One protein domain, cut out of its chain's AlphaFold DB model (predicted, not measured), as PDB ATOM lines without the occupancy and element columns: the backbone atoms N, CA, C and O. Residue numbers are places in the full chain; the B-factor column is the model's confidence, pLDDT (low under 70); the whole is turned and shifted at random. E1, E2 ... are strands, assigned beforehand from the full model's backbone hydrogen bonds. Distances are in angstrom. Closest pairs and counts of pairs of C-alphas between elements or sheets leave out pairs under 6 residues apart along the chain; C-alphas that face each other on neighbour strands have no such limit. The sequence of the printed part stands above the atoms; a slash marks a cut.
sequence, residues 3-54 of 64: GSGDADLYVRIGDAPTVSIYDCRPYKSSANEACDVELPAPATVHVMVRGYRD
ATOM      1  N   GLY A   3     -25.061  42.451  10.696       90.69
ATOM      2  CA  GLY A   3     -24.359  43.730  10.784       90.69
ATOM      3  C   GLY A   3     -24.690  44.744   9.696       90.69
ATOM      4  O   GLY A   3     -25.613  44.567   8.896       90.69
ATOM      5  N   SER A   4     -23.885  45.802   9.663       92.00
ATOM      6  CA  SER A   4     -23.882  46.846   8.638       92.00
ATOM      7  C   SER A   4     -22.480  47.009   8.036       92.00
ATOM      8  O   SER A   4     -21.500  46.499   8.577       92.00
ATOM      9  N   GLY A   5     -22.380  47.686   6.891       91.31
ATOM     10  CA  GLY A   5     -21.135  47.735   6.123       91.31
ATOM     11  C   GLY A   5     -20.784  46.393   5.472       91.31
ATOM     12  O   GLY A   5     -21.651  45.534   5.286       91.31
ATOM     13  N   ASP A   6     -19.518  46.237   5.086       91.38
ATOM     14  CA  ASP A   6     -19.047  45.171   4.190       91.38
ATOM     15  C   ASP A   6     -17.910  44.365   4.851       91.38
ATOM     16  O   ASP A   6     -16.729  44.716   4.760       91.38
ATOM     17  N   ALA A   7     -18.283  43.303   5.572       92.25
ATOM     18  CA  ALA A   7     -17.367  42.391   6.253       92.25
ATOM     19  C   ALA A   7     -17.656  40.936   5.868       92.25
ATOM     20  O   ALA A   7     -18.785  40.466   6.001       92.25
ATOM     21  N   ASP A   8     -16.607  40.239   5.436       94.25
ATOM     22  CA  ASP A   8     -16.612  38.828   5.051       94.25
ATOM     23  C   ASP A   8     -16.500  37.898   6.272       94.25
ATOM     24  O   ASP A   8     -15.636  38.099   7.133       94.25
ATOM     25  N   LEU A   9     -17.272  36.811   6.274       95.44
ATOM     26  CA  LEU A   9     -17.216  35.690   7.211       95.44
ATOM     27  C   LEU A   9     -16.527  34.476   6.566       95.44
ATOM     28  O   LEU A   9     -17.113  33.808   5.720       95.44
ATOM     29  N   TYR A  10     -15.317  34.137   7.012       96.56
ATOM     30  CA  TYR A  10     -14.609  32.914   6.616       96.56
ATOM     31  C   TYR A  10     -14.665  31.888   7.755       96.56
ATOM     32  O   TYR A  10     -14.354  32.215   8.904       96.56
ATOM     33  N   VAL A  11     -15.004  30.638   7.440       96.75
ATOM     34  CA  VAL A  11     -15.076  29.520   8.395       96.75
ATOM     35  C   VAL A  11     -14.270  28.328   7.877       96.75
ATOM     36  O   VAL A  11     -14.296  28.037   6.679       96.75
ATOM     37  N   ARG A  12     -13.544  27.646   8.772       96.50
ATOM     38  CA  ARG A  12     -12.783  26.422   8.472       96.50
ATOM     39  C   ARG A  12     -12.727  25.474   9.678       96.50
ATOM     40  O   ARG A  12     -12.710  25.927  10.821       96.50
ATOM     41  N   ILE A  13     -12.701  24.169   9.431       95.81
ATOM     42  CA  ILE A  13     -12.614  23.108  10.440       95.81
ATOM     43  C   ILE A  13     -11.141  22.708  10.653       95.81
ATOM     44  O   ILE A  13     -10.361  22.606   9.706       95.81
ATOM     45  N   GLY A  14     -10.751  22.464  11.907       95.12
ATOM     46  CA  GLY A  14      -9.452  21.914  12.320       95.12
ATOM     47  C   GLY A  14      -8.276  22.899  12.322       95.12
ATOM     48  O   GLY A  14      -7.410  22.799  13.184       95.12
ATOM     49  N   ASP A  15      -8.275  23.858  11.399       96.81
ATOM     50  CA  ASP A  15      -7.255  24.897  11.221       96.81
ATOM     51  C   ASP A  15      -7.907  26.278  11.064       96.81
ATOM     52  O   ASP A  15      -9.046  26.401  10.606       96.81
ATOM     53  N   ALA A  16      -7.131  27.342  11.291       96.81
ATOM     54  CA  ALA A  16      -7.537  28.693  10.917       96.81
ATOM     55  C   ALA A  16      -7.798  28.832   9.392       96.81
ATOM     56  O   ALA A  16      -7.021  28.306   8.580       96.81
ATOM     57  N   PRO A  17      -8.856  29.558   8.977       97.25
ATOM     58  CA  PRO A  17      -9.062  29.928   7.580       97.25
ATOM     59  C   PRO A  17      -8.033  30.967   7.115       97.25
ATOM     60  O   PRO A  17      -7.478  31.734   7.903       97.25
ATOM     61  N   THR A  18      -7.846  31.051   5.803       96.19
ATOM     62  CA  THR A  18      -7.150  32.151   5.127       96.19
ATOM     63  C   THR A  18      -8.062  32.754   4.057       96.19
ATOM     64  O   THR A  18      -9.139  32.234   3.772       96.19
ATOM     65  N   VAL A  19      -7.624  33.832   3.400       94.12
ATOM     66  CA  VAL A  19      -8.365  34.434   2.271       94.12
ATOM     67  C   VAL A  19      -8.461  33.533   1.027       94.12
ATOM     68  O   VAL A  19      -9.148  33.893   0.077       94.12
ATOM     69  N   SER A  20      -7.769  32.388   1.011       94.50
ATOM     70  CA  SER A  20      -7.761  31.412  -0.091       94.50
ATOM     71  C   SER A  20      -8.040  29.966   0.340       94.50
ATOM     72  O   SER A  20      -8.159  29.102  -0.524       94.50
ATOM     73  N   ILE A  21      -8.128  29.687   1.646       95.81
ATOM     74  CA  ILE A  21      -8.389  28.355   2.207       95.81
ATOM     75  C   ILE A  21      -9.450  28.497   3.301       95.81
ATOM     76  O   ILE A  21      -9.168  28.966   4.405       95.81
ATOM     77  N   TYR A  22     -10.673  28.099   2.982       95.75
ATOM     78  CA  TYR A  22     -11.851  28.157   3.839       95.75
ATOM     79  C   TYR A  22     -12.817  27.052   3.405       95.75
ATOM     80  O   TYR A  22     -12.855  26.703   2.225       95.75
ATOM     81  N   ASP A  23     -13.614  26.537   4.338       94.38
ATOM     82  CA  ASP A  23     -14.659  25.552   4.033       94.38
ATOM     83  C   ASP A  23     -15.984  26.260   3.702       94.38
ATOM     84  O   ASP A  23     -16.756  25.793   2.869       94.38
ATOM     85  N   CYS A  24     -16.218  27.444   4.288       94.12
ATOM     86  CA  CYS A  24     -17.327  28.326   3.927       94.12
ATOM     87  C   CYS A  24     -16.944  29.817   3.979       94.12
ATOM     88  O   CYS A  24     -16.303  30.278   4.925       94.12
ATOM     89  N   ARG A  25     -17.394  30.569   2.965       90.62
ATOM     90  CA  ARG A  25     -17.635  32.023   2.983       90.62
ATOM     91  C   ARG A  25     -18.801  32.323   2.023       90.62
ATOM     92  O   ARG A  25     -18.726  31.861   0.884       90.62
ATOM     93  N   PRO A  26     -19.845  33.086   2.404       86.44
ATOM     94  CA  PRO A  26     -20.997  33.328   1.521       86.44
ATOM     95  C   PRO A  26     -20.809  34.407   0.435       86.44
ATOM     96  O   PRO A  26     -21.598  34.436  -0.509       86.44
ATOM     97  N   TYR A  27     -19.781  35.261   0.528       77.81
ATOM     98  CA  TYR A  27     -19.444  36.307  -0.459       77.81
ATOM     99  C   TYR A  27     -20.562  37.344  -0.719       77.81
ATOM    100  O   TYR A  27     -20.699  37.876  -1.825       77.81
ATOM    101  N   LYS A  28     -21.353  37.676   0.305       82.31
ATOM    102  CA  LYS A  28     -22.338  38.767   0.257       82.31
ATOM    103  C   LYS A  28     -21.649  40.121   0.445       82.31
ATOM    104  O   LYS A  28     -20.826  40.276   1.335       82.31
ATOM    105  N   SER A  29     -22.081  41.139  -0.300       78.06
ATOM    106  CA  SER A  29     -21.636  42.537  -0.143       78.06
ATOM    107  C   SER A  29     -22.278  43.239   1.070       78.06
ATOM    108  O   SER A  29     -22.868  44.317   0.943       78.06
ATOM    109  N   SER A  30     -22.318  42.553   2.215       85.25
ATOM    110  CA  SER A  30     -22.902  43.024   3.473       85.25
ATOM    111  C   SER A  30     -22.506  42.093   4.619       85.25
ATOM    112  O   SER A  30     -22.544  40.878   4.429       85.25
ATOM    113  N   ALA A  31     -22.308  42.619   5.830       87.50
ATOM    114  CA  ALA A  31     -21.985  41.844   7.042       87.50
ATOM    115  C   ALA A  31     -23.077  40.848   7.546       87.50
ATOM    116  O   ALA A  31     -23.024  40.372   8.682       87.50
ATOM    117  N   ASN A  32     -24.079  40.506   6.726       91.31
ATOM    118  CA  ASN A  32     -25.191  39.598   7.047       91.31
ATOM    119  C   ASN A  32     -24.968  38.192   6.451       91.31
ATOM    120  O   ASN A  32     -25.728  37.692   5.608       91.31
ATOM    121  N   GLU A  33     -23.874  37.570   6.887       90.75
ATOM    122  CA  GLU A  33     -23.373  36.282   6.403       90.75
ATOM    123  C   GLU A  33     -23.622  35.129   7.390       90.75
ATOM    124  O   GLU A  33     -23.569  35.297   8.610       90.75
ATOM    125  N   ALA A  34     -23.885  33.933   6.864       94.00
ATOM    126  CA  ALA A  34     -24.124  32.717   7.638       94.00
ATOM    127  C   ALA A  34     -23.449  31.528   6.947       94.00
ATOM    128  O   ALA A  34     -23.466  31.454   5.720       94.00
ATOM    129  N   CYS A  35     -22.865  30.636   7.742       94.06
ATOM    130  CA  CYS A  35     -22.211  29.411   7.302       94.06
ATOM    131  C   CYS A  35     -22.677  28.273   8.205       94.06
ATOM    132  O   CYS A  35     -22.415  28.310   9.408       94.06
ATOM    133  N   ASP A  36     -23.337  27.282   7.621       92.69
ATOM    134  CA  ASP A  36     -23.675  26.030   8.289       92.69
ATOM    135  C   ASP A  36     -22.479  25.068   8.186       92.69
ATOM    136  O   ASP A  36     -21.782  25.041   7.169       92.69
ATOM    137  N   VAL A  37     -22.198  24.320   9.255       90.62
ATOM    138  CA  VAL A  37     -21.003  23.467   9.365       90.62
ATOM    139  C   VAL A  37     -21.395  22.105   9.926       90.62
ATOM    140  O   VAL A  37     -21.746  21.989  11.101       90.62
ATOM    141  N   GLU A  38     -21.307  21.064   9.101       91.44
ATOM    142  CA  GLU A  38     -21.514  19.684   9.541       91.44
ATOM    143  C   GLU A  38     -20.221  19.113  10.142       91.44
ATOM    144  O   GLU A  38     -19.160  19.132   9.514       91.44
ATOM    145  N   LEU A  39     -20.304  18.587  11.367       89.69
ATOM    146  CA  LEU A  39     -19.177  17.985  12.083       89.69
ATOM    147  C   LEU A  39     -19.410  16.472  12.258       89.69
ATOM    148  O   LEU A  39     -20.093  16.072  13.200       89.69
ATOM    149  N   PRO A  40     -18.843  15.604  11.393       87.19
ATOM    150  CA  PRO A  40     -19.005  14.147  11.506       87.19
ATOM    151  C   PRO A  40     -18.260  13.545  12.712       87.19
ATOM    152  O   PRO A  40     -18.490  12.394  13.078       87.19
ATOM    153  N   ALA A  41     -17.363  14.316  13.329       91.75
ATOM    154  CA  ALA A  41     -16.699  14.029  14.594       91.75
ATOM    155  C   ALA A  41     -16.385  15.360  15.316       91.75
ATOM    156  O   ALA A  41     -16.327  16.400  14.653       91.75
ATOM    157  N   PRO A  42     -16.153  15.364  16.644       92.81
ATOM    158  CA  PRO A  42     -15.781  16.576  17.373       92.81
ATOM    159  C   PRO A  42     -14.487  17.202  16.829       92.81
ATOM    160  O   PRO A  42     -13.435  16.563  16.830       92.81
ATOM    161  N   ALA A  43     -14.563  18.458  16.391       93.50
ATOM    162  CA  ALA A  43     -13.442  19.218  15.844       93.50
ATOM    163  C   ALA A  43     -13.576  20.712  16.182       93.50
ATOM    164  O   ALA A  43     -14.680  21.218  16.385       93.50
ATOM    165  N   THR A  44     -12.452  21.432  16.225       94.81
ATOM    166  CA  THR A  44     -12.453  22.893  16.392       94.81
ATOM    167  C   THR A  44     -12.933  23.563  15.108       94.81
ATOM    168  O   THR A  44     -12.408  23.279  14.033       94.81
ATOM    169  N   VAL A  45     -13.889  24.486  15.214       94.62
ATOM    170  CA  VAL A  45     -14.285  25.372  14.110       94.62
ATOM    171  C   VAL A  45     -13.620  26.729  14.313       94.62
ATOM    172  O   VAL A  45     -13.797  27.369  15.349       94.62
ATOM    173  N   HIS A  46     -12.852  27.168  13.323       95.94
ATOM    174  CA  HIS A  46     -12.176  28.456  13.309       95.94
ATOM    175  C   HIS A  46     -12.958  29.451  12.452       95.94
ATOM    176  O   HIS A  46     -13.369  29.145  11.331       95.94
ATOM    177  N   VAL A  47     -13.121  30.667  12.970       95.81
ATOM    178  CA  VAL A  47     -13.845  31.760  12.312       95.81
ATOM    179  C   VAL A  47     -12.917  32.963  12.170       95.81
ATOM    180  O   VAL A  47     -12.264  33.364  13.131       95.81
ATOM    181  N   MET A  48     -12.885  33.555  10.979       95.62
ATOM    182  CA  MET A  48     -12.227  34.830  10.694       95.62
ATOM    183  C   MET A  48     -13.259  35.787  10.103       95.62
ATOM    184  O   MET A  48     -13.907  35.466   9.110       95.62
ATOM    185  N   VAL A  49     -13.368  36.982  10.682       94.06
ATOM    186  CA  VAL A  49     -14.099  38.101  10.073       94.06
ATOM    187  C   VAL A  49     -13.090  39.067   9.471       94.06
ATOM    188  O   VAL A  49     -12.075  39.379  10.095       94.06
ATOM    189  N   ARG A  50     -13.358  39.536   8.254       92.81
ATOM    190  CA  ARG A  50     -12.487  40.456   7.521       92.81
ATOM    191  C   ARG A  50     -13.308  41.612   6.964       92.81
ATOM    192  O   ARG A  50     -14.073  41.425   6.024       92.81
ATOM    193  N   GLY A  51     -13.106  42.815   7.497       90.75
ATOM    194  CA  GLY A  51     -13.640  44.034   6.888       90.75
ATOM    195  C   GLY A  51     -13.055  44.229   5.488       90.75
ATOM    196  O   GLY A  51     -11.840  44.369   5.336       90.75
ATOM    197  N   TYR A  52     -13.911  44.211   4.466       87.19
ATOM    198  CA  TYR A  52     -13.574  44.693   3.124       87.19
ATOM    199  C   TYR A  52     -13.805  46.209   3.026       87.19
ATOM    200  O   TYR A  52     -13.109  46.910   2.290       87.19
ATOM    201  N   ARG A  53     -14.739  46.724   3.833       88.81
ATOM    202  CA  ARG A  53     -14.935  48.144   4.144       88.81
ATOM    203  C   ARG A  53     -15.106  48.315   5.656       88.81
ATOM    204  O   ARG A  53     -15.028  47.345   6.410       88.81
ATOM    205  N   ASP A  54     -15.353  49.551   6.076       91.81
ATOM    206  CA  ASP A  54     -15.880  49.840   7.409       91.81
ATOM    207  C   ASP A  54     -17.207  49.085   7.632       91.81
ATOM    208  O   ASP A  54     -18.023  48.969   6.706       91.81
TER     209      ASP A  54
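AT A GLANCE: This is residues 3 to 54 of the 64 residues of an uncharacterized protein of Deltaproteobacteria bacterium (UniProt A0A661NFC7). Two long strands, E1 and E2, pair side by side as a narrow ribbon, and the long loop between them, residues 14 to 44, folds back beside it: residues 23 to 29 return alongside E1, and residues 32 to 41 run out again past its last residue. The printed part has 52 residues with no named helix and two named strands, E1 then E2, in one antiparallel sheet of order E1 - E2. The class is all strand, with under half of the residues in named elements. The whole is only just compact, close to loose, with a radius of gyration of the C-alphas of 11.4 A, and is only just a rod, spanning 36 by 18 by 13 A.

HOW THE PARTS SIT: E1, residues 3 to 13, bends by 100 degrees at residue 6. It forms an antiparallel hairpin with E2, residues 45 to 54, at 154 degrees between directions. C-alphas 7 and 51 face each other, 4.1 A apart. N 46 and O 12 are within hydrogen-bond range at 2.8 A, and N 8 and O 50 at 2.9 A.

IN THESE COORDINATES: E1 measures 23.7 A from C-alpha 3 at (-24.359, 43.730, 10.784) to C-alpha 13. E2 measures 25.4 A and ends with C-alpha 54 at (-15.880, 49.840, 7.409).

THE WHOLE: The two C-alphas farthest apart, those of Ala 41 and Asp 54, are 36.5 A apart. The link from E1 to E2 is long, the printed part has no cut, and no printed residue is under 70 in pLDDT.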